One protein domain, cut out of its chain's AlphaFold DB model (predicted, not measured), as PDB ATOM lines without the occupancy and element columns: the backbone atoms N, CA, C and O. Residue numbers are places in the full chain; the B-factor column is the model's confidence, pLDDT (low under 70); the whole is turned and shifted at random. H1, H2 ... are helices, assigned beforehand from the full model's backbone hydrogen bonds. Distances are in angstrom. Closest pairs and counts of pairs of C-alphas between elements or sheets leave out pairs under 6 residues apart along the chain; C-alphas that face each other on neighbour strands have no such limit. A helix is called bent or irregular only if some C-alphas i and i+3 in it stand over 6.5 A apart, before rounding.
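Overview. This is residues 339 to 466 of the 851 residues of an uncharacterized protein of Prevotella sp. C561 (UniProt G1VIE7). Short helices follow one another along a longer axis: H1 with small H3 at one end, then H2, then H4 and H5, then H6 and H7, and the far part of a long loop, around residues 431 to 437, at the other end. Most helices that meet cross each other rather than lie side by side. The printed part has 128 residues, with seven named helices in the order H1 to H7 and no named strand, and its class is all helix. It is compact, with a radius of gyration of the C-alphas of 14.8 A, and its outline is elongated, spanning 49 by 25 by 21 A.

Along the chain. H1, residues 339 to 352, begins at C-alpha 339 (263.396, 177.198, 328.917) and is 20.0 A long. H2, residues 359 to 371, is 18.3 A long. H3 is residues 379 to 384. H4, residues 390 to 402, is 18.6 A long and begins at C-alpha 390 (268.782, 176.449, 301.495). H5 is residues 406 to 414, 12.0 A long; it is irregular, but only just, with C-alphas 408 and 411 6.51 A apart. H6 is residues 444 to 449. H7, residues 453 to 462, is 14.1 A long and ends at C-alpha 462 (275.724, 189.068, 310.693).

Arrangement. H2 is the hub, touching three helices. H1 and H2 only just touch, with 3 pairs of C-alphas within 8 A, the closest those of Arg 343 and Leu 365 at 7.2 A; they run opposite ways at a steep tilt of 49 degrees. H2 touches H4 with residues 359 to 363 alone, the closest C-alphas being those of Ala 359 and Ile 396, 4.5 A apart. H2 touches H5 about perpendicular, at 81 degrees, with Val 366 and Met 408 closest, their C-alphas 6.7 A apart. H3 touches H1, the closest C-alphas being those of Ser 351 and Cys 384 at 5.3 A. H5 touches H7 at a steep tilt of 56 degrees, with the C-alphas of Ala 406 and Leu 462 closest at 4.7 A. H4 and H6 only just touch, with 3 pairs of C-alphas within 8 A, the closest those of Gln 390 and Phe 445 at 7.1 A. H1 and H7 are apart. Every O i to N i+4 pair is within hydrogen-bond range in H1, H2, H4, H6 and H7; in H3 it is 1 of 2 and in H5 3 of 5.

Size, cuts and confidence. The C-alphas farthest apart, those of Asp 341 and Glu 434, are 49.6 A apart. The printed part has no cut. The link from H5 to H6, residues 415 to 443, is long. The mean pLDDT of the printed part is 92.5, and residue 416 is under 70.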
ATOM      1  N   PRO A 339     262.663 177.358 330.177       90.25
ATOM      2  CA  PRO A 339     263.396 177.198 328.917       90.25
ATOM      3  C   PRO A 339     264.379 176.018 328.904       90.25
ATOM      4  O   PRO A 339     264.656 175.458 327.844       90.25
ATOM      5  N   THR A 340     264.907 175.611 330.064       90.69
ATOM      6  CA  THR A 340     265.803 174.445 330.160       90.69
ATOM      7  C   THR A 340     265.063 173.141 329.896       90.69
ATOM      8  O   THR A 340     265.593 172.273 329.199       90.69
ATOM      9  N   ASP A 341     263.829 173.016 330.382       88.19
ATOM     10  CA  ASP A 341     263.006 171.830 330.152       88.19
ATOM     11  C   ASP A 341     262.612 171.733 328.674       88.19
ATOM     12  O   ASP A 341     262.747 170.664 328.075       88.19
ATOM     13  N   VAL A 342     262.272 172.870 328.049       90.62
ATOM     14  CA  VAL A 342     262.019 172.956 326.599       90.62
ATOM     15  C   VAL A 342     263.238 172.515 325.805       90.62
ATOM     16  O   VAL A 342     263.125 171.662 324.927       90.62
ATOM     17  N   ARG A 343     264.427 173.042 326.129       92.88
ATOM     18  CA  ARG A 343     265.671 172.654 325.451       92.88
ATOM     19  C   ARG A 343     265.944 171.161 325.596       92.88
ATOM     20  O   ARG A 343     266.350 170.521 324.628       92.88
ATOM     21  N   ASN A 344     265.766 170.605 326.793       91.50
ATOM     22  CA  ASN A 344     266.027 169.191 327.058       91.50
ATOM     23  C   ASN A 344     265.053 168.283 326.303       91.50
ATOM     24  O   ASN A 344     265.467 167.248 325.779       91.50
ATOM     25  N   GLN A 345     263.782 168.672 326.221       89.44
ATOM     26  CA  GLN A 345     262.782 167.939 325.457       89.44
ATOM     27  C   GLN A 345     263.041 168.040 323.950       89.44
ATOM     28  O   GLN A 345     263.057 167.016 323.270       89.44
ATOM     29  N   LEU A 346     263.361 169.238 323.448       92.88
ATOM     30  CA  LEU A 346     263.727 169.453 322.047       92.88
ATOM     31  C   LEU A 346     264.950 168.614 321.662       92.88
ATOM     32  O   LEU A 346     264.964 167.978 320.614       92.88
ATOM     33  N   TYR A 347     265.967 168.559 322.526       92.69
ATOM     34  CA  TYR A 347     267.137 167.711 322.310       92.69
ATOM     35  C   TYR A 347     266.759 166.230 322.159       92.69
ATOM     36  O   TYR A 347     267.258 165.571 321.246       92.69
ATOM     37  N   LYS A 348     265.859 165.703 323.004       91.06
ATOM     38  CA  LYS A 348     265.379 164.314 322.888       91.06
ATOM     39  C   LYS A 348     264.667 164.075 321.556       91.06
ATOM     40  O   LYS A 348     264.958 163.081 320.895       91.06
ATOM     41  N   GLU A 349     263.787 164.989 321.140       90.50
ATOM     42  CA  GLU A 349     263.075 164.892 319.859       90.50
ATOM     43  C   GLU A 349     264.030 164.938 318.658       90.50
ATOM     44  O   GLU A 349     263.959 164.084 317.774       90.50
ATOM     45  N   LEU A 350     264.979 165.880 318.645       92.00
ATOM     46  CA  LEU A 350     265.961 166.023 317.564       92.00
ATOM     47  C   LEU A 350     266.967 164.866 317.509       92.00
ATOM     48  O   LEU A 350     267.435 164.514 316.423       92.00
ATOM     49  N   SER A 351     267.299 164.275 318.659       90.94
ATOM     50  CA  SER A 351     268.194 163.112 318.744       90.94
ATOM     51  C   SER A 351     267.531 161.837 318.221       90.94
ATOM     52  O   SER A 351     268.203 161.001 317.625       90.94
ATOM     53  N   ALA A 352     266.217 161.691 318.422       90.12
ATOM     54  CA  ALA A 352     265.440 160.553 317.931       90.12
ATOM     55  C   ALA A 352     264.965 160.720 316.474       90.12
ATOM     56  O   ALA A 352     264.617 159.739 315.818       90.12
ATOM     57  N   SER A 353     264.939 161.952 315.965       87.50
ATOM     58  CA  SER A 353     264.488 162.288 314.614       87.50
ATOM     59  C   SER A 353     265.657 162.444 313.640       87.50
ATOM     60  O   SER A 353     266.765 162.809 314.024       87.50
ATOM     61  N   THR A 354     265.404 162.217 312.350       87.69
ATOM     62  CA  THR A 354     266.317 162.564 311.244       87.69
ATOM     63  C   THR A 354     265.850 163.794 310.462       87.69
ATOM     64  O   THR A 354     266.453 164.140 309.446       87.69
ATOM     65  N   GLN A 355     264.768 164.442 310.900       90.44
ATOM     66  CA  GLN A 355     264.199 165.606 310.227       90.44
ATOM     67  C   GLN A 355     265.095 166.844 310.359       90.44
ATOM     68  O   GLN A 355     265.921 166.957 311.270       90.44
ATOM     69  N   LEU A 356     264.917 167.776 309.422       93.31
ATOM     70  CA  LEU A 356     265.506 169.106 309.508       93.31
ATOM     71  C   LEU A 356     264.933 169.858 310.715       93.31
ATOM     72  O   LEU A 356     263.749 169.726 311.026       93.31
ATOM     73  N   ILE A 357     265.766 170.674 311.359       95.25
ATOM     74  CA  ILE A 357     265.309 171.590 312.412       95.25
ATOM     75  C   ILE A 357     264.416 172.685 311.808       95.25
ATOM     76  O   ILE A 357     264.577 173.039 310.642       95.25
ATOM     77  N   THR A 358     263.484 173.249 312.574       95.94
ATOM     78  CA  THR A 358     262.727 174.434 312.137       95.94
ATOM     79  C   THR A 358     263.489 175.730 312.435       95.94
ATOM     80  O   THR A 358     264.394 175.762 313.270       95.94
ATOM     81  N   ALA A 359     263.119 176.828 311.768       96.44
ATOM     82  CA  ALA A 359     263.705 178.140 312.056       96.44
ATOM     83  C   ALA A 359     263.438 178.590 313.504       96.44
ATOM     84  O   ALA A 359     264.339 179.112 314.155       96.44
ATOM     85  N   GLU A 360     262.237 178.313 314.022       95.56
ATOM     86  CA  GLU A 360     261.855 178.616 315.406       95.56
ATOM     87  C   GLU A 360     262.756 177.879 316.405       95.56
ATOM     88  O   GLU A 360     263.361 178.497 317.279       95.56
ATOM     89  N   GLN A 361     262.916 176.563 316.219       96.06
ATOM     90  CA  GLN A 361     263.771 175.717 317.052       96.06
ATOM     91  C   GLN A 361     265.237 176.164 316.996       96.06
ATOM     92  O   GLN A 361     265.903 176.227 318.030       96.06
ATOM     93  N   PHE A 362     265.747 176.491 315.805       96.12
ATOM     94  CA  PHE A 362     267.128 176.937 315.637       96.12
ATOM     95  C   PHE A 362     267.378 178.265 316.364       96.12
ATOM     96  O   PHE A 362     268.293 178.346 317.185       96.12
ATOM     97  N   CYS A 363     266.550 179.288 316.123       96.62
ATOM     98  CA  CYS A 363     266.682 180.589 316.780       96.62
ATOM     99  C   CYS A 363     266.485 180.495 318.302       96.62
ATOM    100  O   CYS A 363     267.233 181.132 319.042       96.62
ATOM    101  N   PHE A 364     265.564 179.650 318.782       96.88
ATOM    102  CA  PHE A 364     265.419 179.350 320.210       96.88
ATOM    103  C   PHE A 364     266.713 178.802 320.812       96.88
ATOM    104  O   PHE A 364     267.170 179.311 321.833       96.88
ATOM    105  N   LEU A 365     267.340 177.804 320.179       95.75
ATOM    106  CA  LEU A 365     268.590 177.228 320.681       95.75
ATOM    107  C   LEU A 365     269.729 178.257 320.703       95.75
ATOM    108  O   LEU A 365     270.531 178.244 321.638       95.75
ATOM    109  N   VAL A 366     269.803 179.153 319.713       95.50
ATOM    110  CA  VAL A 366     270.801 180.240 319.674       95.50
ATOM    111  C   VAL A 366     270.609 181.193 320.851       95.50
ATOM    112  O   VAL A 366     271.544 181.410 321.626       95.50
ATOM    113  N   VAL A 367     269.390 181.702 321.036       96.31
ATOM    114  CA  VAL A 367     269.051 182.613 322.139       96.31
ATOM    115  C   VAL A 367     269.246 181.928 323.495       96.31
ATOM    116  O   VAL A 367     269.839 182.508 324.403       96.31
ATOM    117  N   TYR A 368     268.833 180.667 323.631       95.44
ATOM    118  CA  TYR A 368     269.055 179.869 324.834       95.44
ATOM    119  C   TYR A 368     270.549 179.737 325.153       95.44
ATOM    120  O   TYR A 368     270.967 180.006 326.269       95.44
ATOM    121  N   ARG A 369     271.409 179.380 324.192       93.69
ATOM    122  CA  ARG A 369     272.858 179.282 324.458       93.69
ATOM    123  C   ARG A 369     273.446 180.624 324.884       93.69
ATOM    124  O   ARG A 369     274.237 180.666 325.831       93.69
ATOM    125  N   ARG A 370     273.008 181.711 324.244       94.00
ATOM    126  CA  ARG A 370     273.451 183.066 324.571       94.00
ATOM    127  C   ARG A 370     273.030 183.499 325.973       94.00
ATOM    128  O   ARG A 370     273.829 184.148 326.645       94.00
ATOM    129  N   CYS A 371     271.846 183.108 326.455       94.19
ATOM    130  CA  CYS A 371     271.402 183.457 327.810       94.19
ATOM    131  C   CYS A 371     272.263 182.812 328.912       94.19
ATOM    132  O   CYS A 371     272.389 183.379 329.994       94.19
ATOM    133  N   TYR A 372     272.939 181.698 328.606       91.69
ATOM    134  CA  TYR A 372     273.944 181.071 329.473       91.69
ATOM    135  C   TYR A 372     275.390 181.503 329.161       91.69
ATOM    136  O   TYR A 372     276.334 180.888 329.651       91.69
ATOM    137  N   GLY A 373     275.586 182.551 328.352       92.19
ATOM    138  CA  GLY A 373     276.902 183.127 328.055       92.19
ATOM    139  C   GLY A 373     277.699 182.413 326.959       92.19
ATOM    140  O   GLY A 373     278.863 182.744 326.743       92.19
ATOM    141  N   TYR A 374     277.101 181.461 326.239       92.38
ATOM    142  CA  TYR A 374     277.779 180.736 325.165       92.38
ATOM    143  C   TYR A 374     277.511 181.361 323.794       92.38
ATOM    144  O   TYR A 374     276.377 181.700 323.464       92.38
ATOM    145  N   SER A 375     278.550 181.448 322.961       90.31
ATOM    146  CA  SER A 375     278.455 181.974 321.586       90.31
ATOM    147  C   SER A 375     278.245 180.891 320.520       90.31
ATOM    148  O   SER A 375     278.125 181.204 319.343       90.31
ATOM    149  N   TYR A 376     278.248 179.612 320.905       90.44
ATOM    150  CA  TYR A 376     278.103 178.474 319.996       90.44
ATOM    151  C   TYR A 376     277.377 177.301 320.672       90.44
ATOM    152  O   TYR A 376     277.276 177.221 321.907       90.44
ATOM    153  N   PHE A 377     276.856 176.385 319.854       91.69
ATOM    154  CA  PHE A 377     276.260 175.127 320.315       91.69
ATOM    155  C   PHE A 377     277.315 174.229 320.970       91.69
ATOM    156  O   PHE A 377     278.486 174.305 320.631       91.69
ATOM    157  N   ASP A 378     276.926 173.384 321.917       89.25
ATOM    158  CA  ASP A 378     277.805 172.348 322.476       89.25
ATOM    159  C   ASP A 378     277.811 171.085 321.596       89.25
ATOM    160  O   ASP A 378     276.982 170.941 320.700       89.25
ATOM    161  N   ASN A 379     278.728 170.148 321.855       87.75
ATOM    162  CA  ASN A 379     278.849 168.919 321.058       87.75
ATOM    163  C   ASN A 379     277.549 168.101 321.024       87.75
ATOM    164  O   ASN A 379     277.250 167.471 320.010       87.75
ATOM    165  N   THR A 380     276.756 168.141 322.099       87.31
ATOM    166  CA  THR A 380     275.465 167.447 322.152       87.31
ATOM    167  C   THR A 380     274.467 168.038 321.161       87.31
ATOM    168  O   THR A 380     273.944 167.309 320.322       87.31
ATOM    169  N   LEU A 381     274.264 169.357 321.174       89.19
ATOM    170  CA  LEU A 381     273.346 170.038 320.263       89.19
ATOM    171  C   LEU A 381     273.845 170.009 318.815       89.19
ATOM    172  O   LEU A 381     273.062 169.734 317.908       89.19
ATOM    173  N   LYS A 382     275.144 170.230 318.578       88.56
ATOM    174  CA  LYS A 382     275.723 170.191 317.222       88.56
ATOM    175  C   LYS A 382     275.425 168.869 316.512       88.56
ATOM    176  O   LYS A 382     275.078 168.879 315.337       88.56
ATOM    177  N   SER A 383     275.500 167.748 317.233       87.50
ATOM    178  CA  SER A 383     275.289 166.409 316.665       87.50
ATOM    179  C   SER A 383     273.855 166.136 316.189       87.50
ATOM    180  O   SER A 383     273.655 165.293 315.315       87.50
ATOM    181  N   CYS A 384     272.856 166.847 316.728       90.75
ATOM    182  CA  CYS A 384     271.443 166.640 316.393       90.75
ATOM    183  C   CYS A 384     270.837 167.758 315.524       90.75
ATOM    184  O   CYS A 384     269.730 167.600 315.008       90.75
ATOM    185  N   ILE A 385     271.535 168.885 315.338       93.00
ATOM    186  CA  ILE A 385     271.065 170.000 314.507       93.00
ATOM    187  C   ILE A 385     271.318 169.697 313.027       93.00
ATOM    188  O   ILE A 385     272.453 169.575 312.574       93.00
ATOM    189  N   ARG A 386     270.236 169.639 312.246       93.19
ATOM    190  CA  ARG A 386     270.270 169.398 310.796       93.19
ATOM    191  C   ARG A 386     269.742 170.625 310.064       93.19
ATOM    192  O   ARG A 386     268.534 170.789 309.922       93.19
ATOM    193  N   ALA A 387     270.660 171.488 309.627       93.12
ATOM    194  CA  ALA A 387     270.359 172.775 308.991       93.12
ATOM    195  C   ALA A 387     270.853 172.880 307.531       93.12
ATOM    196  O   ALA A 387     270.787 173.954 306.935       93.12
ATOM    197  N   ASN A 388     271.322 171.776 306.934       92.88
ATOM    198  CA  ASN A 388     271.866 171.731 305.573       92.88
ATOM    199  C   ASN A 388     270.761 171.766 304.493       92.88
ATOM    200  O   ASN A 388     270.530 170.798 303.769       92.88
ATOM    201  N   ASN A 389     270.016 172.871 304.421       96.00
ATOM    202  CA  ASN A 389     268.993 173.112 303.407       96.00
ATOM    203  C   ASN A 389     268.835 174.619 303.152       96.00
ATOM    204  O   ASN A 389     268.673 175.395 304.091       96.00
ATOM    205  N   GLN A 390     268.843 175.031 301.880       96.19
ATOM    206  CA  GLN A 390     268.782 176.449 301.495       96.19
ATOM    207  C   GLN A 390     267.488 177.133 301.957       96.19
ATOM    208  O   GLN A 390     267.542 178.196 302.572       96.19
ATOM    209  N   GLY A 391     266.325 176.514 301.718       96.69
ATOM    210  CA  GLY A 391     265.026 177.090 302.077       96.69
ATOM    211  C   GLY A 391     264.821 177.215 303.588       96.69
ATOM    212  O   GLY A 391     264.268 178.207 304.058       96.69
ATOM    213  N   LEU A 392     265.304 176.243 304.365       96.94
ATOM    214  CA  LEU A 392     265.334 176.341 305.824       96.94
ATOM    215  C   LEU A 392     266.243 177.480 306.291       96.94
ATOM    216  O   LEU A 392     265.850 178.249 307.163       96.94
ATOM    217  N   PHE A 393     267.443 177.596 305.721       96.88
ATOM    218  CA  PHE A 393     268.391 178.621 306.142       96.88
ATOM    219  C   PHE A 393     267.854 180.037 305.894       96.88
ATOM    220  O   PHE A 393     267.997 180.897 306.755       96.88
ATOM    221  N   ILE A 394     267.138 180.260 304.786       97.44
ATOM    222  CA  ILE A 394     266.413 181.521 304.558       97.44
ATOM    223  C   ILE A 394     265.405 181.802 305.678       97.44
ATOM    224  O   ILE A 394     265.404 182.900 306.231       97.44
ATOM    225  N   LYS A 395     264.611 180.808 306.088       97.69
ATOM    226  CA  LYS A 395     263.669 180.969 307.208       97.69
ATOM    227  C   LYS A 395     264.381 181.269 308.533       97.69
ATOM    228  O   LYS A 395     263.848 182.020 309.344       97.69
ATOM    229  N   ILE A 396     265.573 180.704 308.758       97.31
ATOM    230  CA  ILE A 396     266.411 181.022 309.929       97.31
ATOM    231  C   ILE A 396     266.839 182.492 309.895       97.31
ATOM    232  O   ILE A 396     266.742 183.163 310.919       97.31
ATOM    233  N   LEU A 397     267.268 183.010 308.741       96.81
ATOM    234  CA  LEU A 397     267.624 184.425 308.599       96.81
ATOM    235  C   LEU A 397     266.415 185.339 308.821       96.81
ATOM    236  O   LEU A 397     266.525 186.322 309.544       96.81
ATOM    237  N   GLU A 398     265.254 184.997 308.263       96.88
ATOM    238  CA  GLU A 398     264.012 185.757 308.454       96.88
ATOM    239  C   GLU A 398     263.588 185.800 309.923       96.88
ATOM    240  O   GLU A 398     263.285 186.873 310.451       96.88
ATOM    241  N   LYS A 399     263.629 184.654 310.616       96.69
ATOM    242  CA  LYS A 399     263.330 184.599 312.048       96.69
ATOM    243  C   LYS A 399     264.377 185.352 312.866       96.69
ATOM    244  O   LYS A 399     264.013 186.115 313.757       96.69
ATOM    245  N   GLY A 400     265.657 185.189 312.542       96.44
ATOM    246  CA  GLY A 400     266.759 185.903 313.180       96.44
ATOM    247  C   GLY A 400     266.639 187.419 313.060       96.44
ATOM    248  O   GLY A 400     266.847 188.126 314.041       96.44
ATOM    249  N   MET A 401     266.231 187.905 311.888       96.38
ATOM    250  CA  MET A 401     265.961 189.320 311.639       96.38
ATOM    251  C   MET A 401     264.753 189.807 312.441       96.38
ATOM    252  O   MET A 401     264.820 190.865 313.052       96.38
ATOM    253  N   SER A 402     263.673 189.018 312.517       95.38
ATOM    254  CA  SER A 402     262.493 189.373 313.325       95.38
ATOM    255  C   SER A 402     262.777 189.460 314.832       95.38
ATOM    256  O   SER A 402     262.066 190.160 315.547       95.38
ATOM    257  N   LEU A 403     263.802 188.745 315.304       94.81
ATOM    258  CA  LEU A 403     264.235 188.729 316.700       94.81
ATOM    259  C   LEU A 403     265.419 189.674 316.976       94.81
ATOM    260  O   LEU A 403     265.833 189.753 318.125       94.81
ATOM    261  N   ASP A 404     265.965 190.346 315.957       94.62
ATOM    262  CA  ASP A 404     267.161 191.201 316.052       94.62
ATOM    263  C   ASP A 404     268.370 190.498 316.715       94.62
ATOM    264  O   ASP A 404     268.981 190.999 317.656       94.62
ATOM    265  N   ILE A 405     268.694 189.281 316.252       95.31
ATOM    266  CA  ILE A 405     269.752 188.421 316.837       95.31
ATOM    267  C   ILE A 405     270.931 188.140 315.891       95.31
ATOM    268  O   ILE A 405     271.541 187.066 315.942       95.31
ATOM    269  N   ALA A 406     271.247 189.070 314.987       94.81
ATOM    270  CA  ALA A 406     272.332 188.905 314.013       94.81
ATOM    271  C   ALA A 406     273.689 188.614 314.685       94.81
ATOM    272  O   ALA A 406     274.412 187.699 314.284       94.81
ATOM    273  N   ASP A 407     274.002 189.339 315.758       92.44
ATOM    274  CA  ASP A 407     275.229 189.195 316.545       92.44
ATOM    275  C   ASP A 407     275.333 187.823 317.236       92.44
ATOM    276  O   ASP A 407     276.429 187.282 317.387       92.44
ATOM    277  N   MET A 408     274.198 187.233 317.626       94.44
ATOM    278  CA  MET A 408     274.134 185.898 318.230       94.44
ATOM    279  C   MET A 408     274.246 184.788 317.182       94.44
ATOM    280  O   MET A 408     274.833 183.740 317.451       94.44
ATOM    281  N   LEU A 409     273.689 185.009 315.987       94.69
ATOM    282  CA  LEU A 409     273.737 184.056 314.877       94.69
ATOM    283  C   LEU A 409     275.125 183.978 314.234       94.69
ATOM    284  O   LEU A 409     275.563 182.885 313.872       94.69
ATOM    285  N   SER A 410     275.825 185.108 314.122       94.50
ATOM    286  CA  SER A 410     277.141 185.209 313.483       94.50
ATOM    287  C   SER A 410     278.161 184.160 313.970       94.50
ATOM    288  O   SER A 410     278.627 183.361 313.149       94.50
ATOM    289  N   PRO A 411     278.475 184.050 315.280       92.94
ATOM    290  CA  PRO A 411     279.453 183.074 315.768       92.94
ATOM    291  C   PRO A 411     278.978 181.623 315.623       92.94
ATOM    292  O   PRO A 411     279.802 180.725 315.439       92.94
ATOM    293  N   VAL A 412     277.664 181.385 315.676       92.50
ATOM    294  CA  VAL A 412     277.070 180.053 315.501       92.50
ATOM    295  C   VAL A 412     277.250 179.573 314.061       92.50
ATOM    296  O   VAL A 412     277.623 178.424 313.852       92.50
ATOM    297  N   ILE A 413     277.032 180.452 313.082       92.62
ATOM    298  CA  ILE A 413     277.180 180.144 311.653       92.62
ATOM    299  C   ILE A 413     278.659 180.079 311.244       92.62
ATOM    300  O   ILE A 413     279.025 179.277 310.386       92.62
ATOM    301  N   ALA A 414     279.519 180.908 311.843       89.62
ATOM    302  CA  ALA A 414     280.957 180.902 311.573       89.62
ATOM    303  C   ALA A 414     281.641 179.603 312.034       89.62
ATOM    304  O   ALA A 414     282.617 179.168 311.422       89.62
ATOM    305  N   ASN A 415     281.149 178.986 313.112       74.88
ATOM    306  CA  ASN A 415     281.705 177.750 313.651       74.88
ATOM    307  C   ASN A 415     281.148 176.528 312.893       74.88
ATOM    308  O   ASN A 415     280.091 175.996 313.227       74.88
ATOM    309  N   GLY A 416     281.879 176.096 311.860       59.91
ATOM    310  CA  GLY A 416     281.461 175.118 310.841       59.91
ATOM    311  C   GLY A 416     281.243 173.666 311.286       59.91
ATOM    312  O   GLY A 416     281.236 172.770 310.447       59.91
ATOM    313  N   GLU A 417     281.076 173.396 312.578       76.62
ATOM    314  CA  GLU A 417     280.764 172.046 313.061       76.62
ATOM    315  C   GLU A 417     279.290 171.652 312.835       76.62
ATOM    316  O   GLU A 417     278.976 170.463 312.792       76.62
ATOM    317  N   VAL A 418     278.385 172.622 312.649       89.25
ATOM    318  CA  VAL A 418     277.039 172.365 312.105       89.25
ATOM    319  C   VAL A 418     277.104 172.440 310.581       89.25
ATOM    320  O   VAL A 418     277.639 173.391 310.019       89.25
ATOM    321  N   GLN A 419     276.528 171.450 309.895       90.00
ATOM    322  CA  GLN A 419     276.474 171.454 308.433       90.00
ATOM    323  C   GLN A 419     275.398 172.418 307.913       90.00
ATOM    324  O   GLN A 419     274.210 172.277 308.222       90.00
ATOM    325  N   TYR A 420     275.827 173.351 307.065       93.19
ATOM    326  CA  TYR A 420     275.006 174.362 306.397       93.19
ATOM    327  C   TYR A 420     275.015 174.155 304.871       93.19
ATOM    328  O   TYR A 420     275.909 173.484 304.357       93.19
ATOM    329  N   PRO A 421     274.073 174.757 304.113       93.31
ATOM    330  CA  PRO A 421     274.014 174.650 302.647       93.31
ATOM    331  C   PRO A 421     275.095 175.471 301.913       93.31
ATOM    332  O   PRO A 421     274.907 175.875 300.765       93.31
ATOM    333  N   PHE A 422     276.209 175.756 302.582       91.81
ATOM    334  CA  PHE A 422     277.364 176.492 302.086       91.81
ATOM    335  C   PHE A 422     278.610 176.071 302.869       91.81
ATOM    336  O   PHE A 422     278.521 175.606 304.004       91.81
ATOM    337  N   THR A 423     279.783 176.271 302.274       87.31
ATOM    338  CA  THR A 423     281.078 176.013 302.923       87.31
ATOM    339  C   THR A 423     281.485 177.148 303.859       87.31
ATOM    340  O   THR A 423     282.035 176.900 304.929       87.31
ATOM    341  N   ARG A 424     281.200 178.396 303.474       89.81
ATOM    342  CA  ARG A 424     281.462 179.605 304.257       89.81
ATOM    343  C   ARG A 424     280.443 180.684 303.905       89.81
ATOM    344  O   ARG A 424     280.118 180.860 302.736       89.81
ATOM    345  N   LEU A 425     279.974 181.409 304.918       93.12
ATOM    346  CA  LEU A 425     279.097 182.572 304.743       93.12
ATOM    347  C   LEU A 425     279.658 183.819 305.431       93.12
ATOM    348  O   LEU A 425     279.707 184.885 304.828       93.12
ATOM    349  N   ILE A 426     280.120 183.700 306.676       93.94
ATOM    350  CA  ILE A 426     280.646 184.856 307.409       93.94
ATOM    351  C   ILE A 426     281.949 185.354 306.757       93.94
ATOM    352  O   ILE A 426     282.857 184.568 306.448       93.94
ATOM    353  N   GLY A 427     282.019 186.668 306.528       91.06
ATOM    354  CA  GLY A 427     283.094 187.346 305.801       91.06
ATOM    355  C   GLY A 427     283.018 187.249 304.272       91.06
ATOM    356  O   GLY A 427     283.995 187.590 303.615       91.06
ATOM    357  N   THR A 428     281.911 186.759 303.701       93.81
ATOM    358  CA  THR A 428     281.672 186.793 302.243       93.81
ATOM    359  C   THR A 428     281.034 188.112 301.802       93.81
ATOM    360  O   THR A 428     280.537 188.886 302.628       93.81
ATOM    361  N   TYR A 429     281.061 188.367 300.493       94.19
ATOM    362  CA  TYR A 429     280.677 189.643 299.896       94.19
ATOM    363  C   TYR A 429     279.399 189.549 299.055       94.19
ATOM    364  O   TYR A 429     279.202 188.579 298.319       94.19
ATOM    365  N   PHE A 430     278.553 190.576 299.124       93.44
ATOM    366  CA  PHE A 430     277.376 190.748 298.266       93.44
ATOM    367  C   PHE A 430     277.406 192.108 297.548       93.44
ATOM    368  O   PHE A 430     278.199 192.985 297.893       93.44
ATOM    369  N   ASP A 431     276.602 192.255 296.487       90.19
ATOM    370  CA  ASP A 431     276.503 193.460 295.638       90.19
ATOM    371  C   ASP A 431     277.842 194.000 295.082       90.19
ATOM    372  O   ASP A 431     277.967 195.175 294.737       90.19
ATOM    373  N   SER A 432     278.868 193.152 294.990       90.75
ATOM    374  CA  SER A 432     280.245 193.547 294.644       90.75
ATOM    375  C   SER A 432     280.955 192.509 293.767       90.75
ATOM    376  O   SER A 432     282.174 192.343 293.818       90.75
ATOM    377  N   ASN A 433     280.186 191.814 292.923       86.94
ATOM    378  CA  ASN A 433     280.662 190.696 292.102       86.94
ATOM    379  C   ASN A 433     281.838 191.075 291.186       86.94
ATOM    380  O   ASN A 433     282.716 190.256 290.949       86.94
ATOM    381  N   GLU A 434     281.896 192.321 290.708       86.94
ATOM    382  CA  GLU A 434     282.988 192.813 289.851       86.94
ATOM    383  C   GLU A 434     284.338 192.968 290.571       86.94
ATOM    384  O   GLU A 434     285.374 193.108 289.919       86.94
ATOM    385  N   PHE A 435     284.334 192.976 291.905       91.00
ATOM    386  CA  PHE A 435     285.505 193.215 292.752       91.00
ATOM    387  C   PHE A 435     285.800 192.031 293.678       91.00
ATOM    388  O   PHE A 435     286.563 192.166 294.632       91.00
ATOM    389  N   THR A 436     285.191 190.871 293.439       92.50
ATOM    390  CA  THR A 436     285.279 189.694 294.314       92.50
ATOM    391  C   THR A 436     285.471 188.430 293.497       92.50
ATOM    392  O   THR A 436     284.912 188.286 292.412       92.50
ATOM    393  N   LEU A 437     286.254 187.489 294.021       91.75
ATOM    394  CA  LEU A 437     286.389 186.170 293.409       91.75
ATOM    395  C   LEU A 437     285.111 185.346 293.636       91.75
ATOM    396  O   LEU A 437     284.466 185.512 294.672       91.75
ATOM    397  N   PRO A 438     284.768 184.386 292.755       90.00
ATOM    398  CA  PRO A 438     283.595 183.527 292.947       90.00
ATOM    399  C   PRO A 438     283.558 182.807 294.306       90.00
ATOM    400  O   PRO A 438     282.489 182.562 294.850       90.00
ATOM    401  N   THR A 439     284.723 182.494 294.884       88.88
ATOM    402  CA  THR A 439     284.860 181.867 296.211       88.88
ATOM    403  C   THR A 439     284.674 182.832 297.388       88.88
ATOM    404  O   THR A 439     284.534 182.383 298.521       88.88
ATOM    405  N   GLU A 440     284.728 184.143 297.144       91.44
ATOM    406  CA  GLU A 440     284.523 185.200 298.145       91.44
ATOM    407  C   GLU A 440     283.067 185.694 298.171       91.44
ATOM    408  O   GLU A 440     282.652 186.355 299.124       91.44
ATOM    409  N   GLN A 441     282.290 185.386 297.134       92.44
ATOM    410  CA  GLN A 441     280.909 185.836 296.988       92.44
ATOM    411  C   GLN A 441     279.952 185.042 297.880       92.44
ATOM    412  O   GLN A 441     280.149 183.856 298.161       92.44
ATOM    413  N   VAL A 442     278.875 185.702 298.305       93.88
ATOM    414  CA  VAL A 442     277.763 185.031 298.980       93.88
ATOM    415  C   VAL A 442     277.145 183.953 298.082       93.88
ATOM    416  O   VAL A 442     277.063 184.126 296.862       93.88
ATOM    417  N   PRO A 443     276.617 182.858 298.658       93.25
ATOM    418  CA  PRO A 443     275.848 181.886 297.894       93.25
ATOM    419  C   PRO A 443     274.669 182.549 297.147       93.25
ATOM    420  O   PRO A 443     273.967 183.374 297.743       93.25
ATOM    421  N   PRO A 444     274.361 182.156 295.893       92.31
ATOM    422  CA  PRO A 444     273.345 182.831 295.071       92.31
ATOM    423  C   PRO A 444     271.954 182.954 295.709       92.31
ATOM    424  O   PRO A 444     271.255 183.949 295.506       92.31
ATOM    425  N   PHE A 445     271.543 181.960 296.504       94.81
ATOM    426  CA  PHE A 445     270.250 181.968 297.193       94.81
ATOM    427  C   PHE A 445     270.184 183.013 298.325       94.81
ATOM    428  O   PHE A 445     269.115 183.562 298.576       94.81
ATOM    429  N   ILE A 446     271.319 183.335 298.964       94.94
ATOM    430  CA  ILE A 446     271.427 184.420 299.953       94.94
ATOM    431  C   ILE A 446     271.384 185.774 299.247       94.94
ATOM    432  O   ILE A 446     270.624 186.647 299.658       94.94
ATOM    433  N   GLY A 447     272.137 185.919 298.150       91.69
ATOM    434  CA  GLY A 447     272.116 187.134 297.329       91.69
ATOM    435  C   GLY A 447     270.715 187.449 296.798       91.69
ATOM    436  O   GLY A 447     270.259 188.584 296.879       91.69
ATOM    437  N   SER A 448     269.981 186.425 296.351       93.12
ATOM    438  CA  SER A 448     268.591 186.569 295.892       93.12
ATOM    439  C   SER A 448     267.623 186.940 297.021       93.12
ATOM    440  O   SER A 448     266.652 187.660 296.795       93.12
ATOM    441  N   TRP A 449     267.867 186.454 298.242       95.25
ATOM    442  CA  TRP A 449     267.052 186.798 299.406       95.25
ATOM    443  C   TRP A 449     267.305 188.222 299.909       95.25
ATOM    444  O   TRP A 449     266.358 188.851 300.382       95.25
ATOM    445  N   ALA A 450     268.533 188.739 299.785       93.19
ATOM    446  CA  ALA A 450     268.964 190.079 300.200       93.19
ATOM    447  C   ALA A 450     268.422 191.203 299.290       93.19
ATOM    448  O   ALA A 450     269.148 192.079 298.826       93.19
ATOM    449  N   ASN A 451     267.119 191.175 299.020       93.12
ATOM    450  CA  ASN A 451     266.445 192.025 298.047       93.12
ATOM    451  C   ASN A 451     265.921 193.357 298.609       93.12
ATOM    452  O   ASN A 451     265.378 194.155 297.847       93.12
ATOM    453  N   THR A 452     266.074 193.615 299.911       94.75
ATOM    454  CA  THR A 452     265.685 194.885 300.547       94.75
ATOM    455  C   THR A 452     266.831 195.464 301.385       94.75
ATOM    456  O   THR A 452     267.698 194.699 301.826       94.75
ATOM    457  N   PRO A 453     266.865 196.791 301.627       94.19
ATOM    458  CA  PRO A 453     267.889 197.424 302.461       94.19
ATOM    459  C   PRO A 453     267.973 196.839 303.876       94.19
ATOM    460  O   PRO A 453     269.068 196.641 304.391       94.19
ATOM    461  N   GLU A 454     266.839 196.490 304.484       94.69
ATOM    462  CA  GLU A 454     266.775 195.947 305.847       94.69
ATOM    463  C   GLU A 454     267.461 194.580 305.930       94.69
ATOM    464  O   GLU A 454     268.249 194.324 306.838       94.69
ATOM    465  N   LYS A 455     267.226 193.713 304.936       95.81
ATOM    466  CA  LYS A 455     267.887 192.403 304.858       95.81
ATOM    467  C   LYS A 455     269.386 192.536 304.625       95.81
ATOM    468  O   LYS A 455     270.160 191.791 305.217       95.81
ATOM    469  N   LYS A 456     269.805 193.486 303.783       95.06
ATOM    470  CA  LYS A 456     271.228 193.784 303.558       95.06
ATOM    471  C   LYS A 456     271.889 194.274 304.843       95.06
ATOM    472  O   LYS A 456     272.942 193.762 305.209       95.06
ATOM    473  N   GLN A 457     271.229 195.170 305.577       95.06
ATOM    474  CA  GLN A 457     271.706 195.641 306.876       95.06
ATOM    475  C   GLN A 457     271.832 194.495 307.889       95.06
ATOM    476  O   GLN A 457     272.836 194.408 308.594       95.06
ATOM    477  N   PHE A 458     270.864 193.577 307.921       96.50
ATOM    478  CA  PHE A 458     270.935 192.380 308.756       96.50
ATOM    479  C   PHE A 458     272.120 191.473 308.379       96.50
ATOM    480  O   PHE A 458     272.828 190.988 309.259       96.50
ATOM    481  N   LEU A 459     272.401 191.276 307.084       95.81
ATOM    482  CA  LEU A 459     273.584 190.527 306.637       95.81
ATOM    483  C   LEU A 459     274.899 191.218 307.029       95.81
ATOM    484  O   LEU A 459     275.848 190.535 307.416       95.81
ATOM    485  N   ILE A 460     274.958 192.552 306.988       94.88
ATOM    486  CA  ILE A 460     276.118 193.317 307.471       94.88
ATOM    487  C   ILE A 460     276.317 193.086 308.974       94.88
ATOM    488  O   ILE A 460     277.425 192.765 309.401       94.88
ATOM    489  N   GLN A 461     275.248 193.163 309.776       95.00
ATOM    490  CA  GLN A 461     275.298 192.860 311.215       95.00
ATOM    491  C   GLN A 461     275.709 191.406 311.495       95.00
ATOM    492  O   GLN A 461     276.405 191.136 312.472       95.00
ATOM    493  N   LEU A 462     275.317 190.470 310.624       94.94
ATOM    494  CA  LEU A 462     275.724 189.068 310.693       94.94
ATOM    495  C   LEU A 462     277.229 188.884 310.415       94.94
ATOM    496  O   LEU A 462     277.805 187.870 310.806       94.94
ATOM    497  N   GLY A 463     277.883 189.851 309.765       94.44
ATOM    498  CA  GLY A 463     279.312 189.830 309.445       94.44
ATOM    499  C   GLY A 463     279.628 189.564 307.971       94.44
ATOM    500  O   GLY A 463     280.692 189.023 307.666       94.44
ATOM    501  N   LEU A 464     278.707 189.881 307.057       95.19
ATOM    502  CA  LEU A 464     278.971 189.923 305.614       95.19
ATOM    503  C   LEU A 464     279.383 191.337 305.190       95.19
ATOM    504  O   LEU A 464     279.215 192.307 305.930       95.19
ATOM    505  N   HIS A 465     279.930 191.451 303.984       94.56
ATOM    506  CA  HIS A 465     280.454 192.703 303.455       94.56
ATOM    507  C   HIS A 465     279.718 193.124 302.186       94.56
ATOM    508  O   HIS A 465     279.488 192.321 301.284       94.56
ATOM    509  N   ASP A 466     279.367 194.399 302.114       92.75
ATOM    510  CA  ASP A 466     278.759 195.016 300.944       92.75
ATOM    511  C   ASP A 466     279.817 195.713 300.067       92.75
ATOM    512  O   ASP A 466     281.037 195.606 300.273       92.75
TER     513      ASP A 466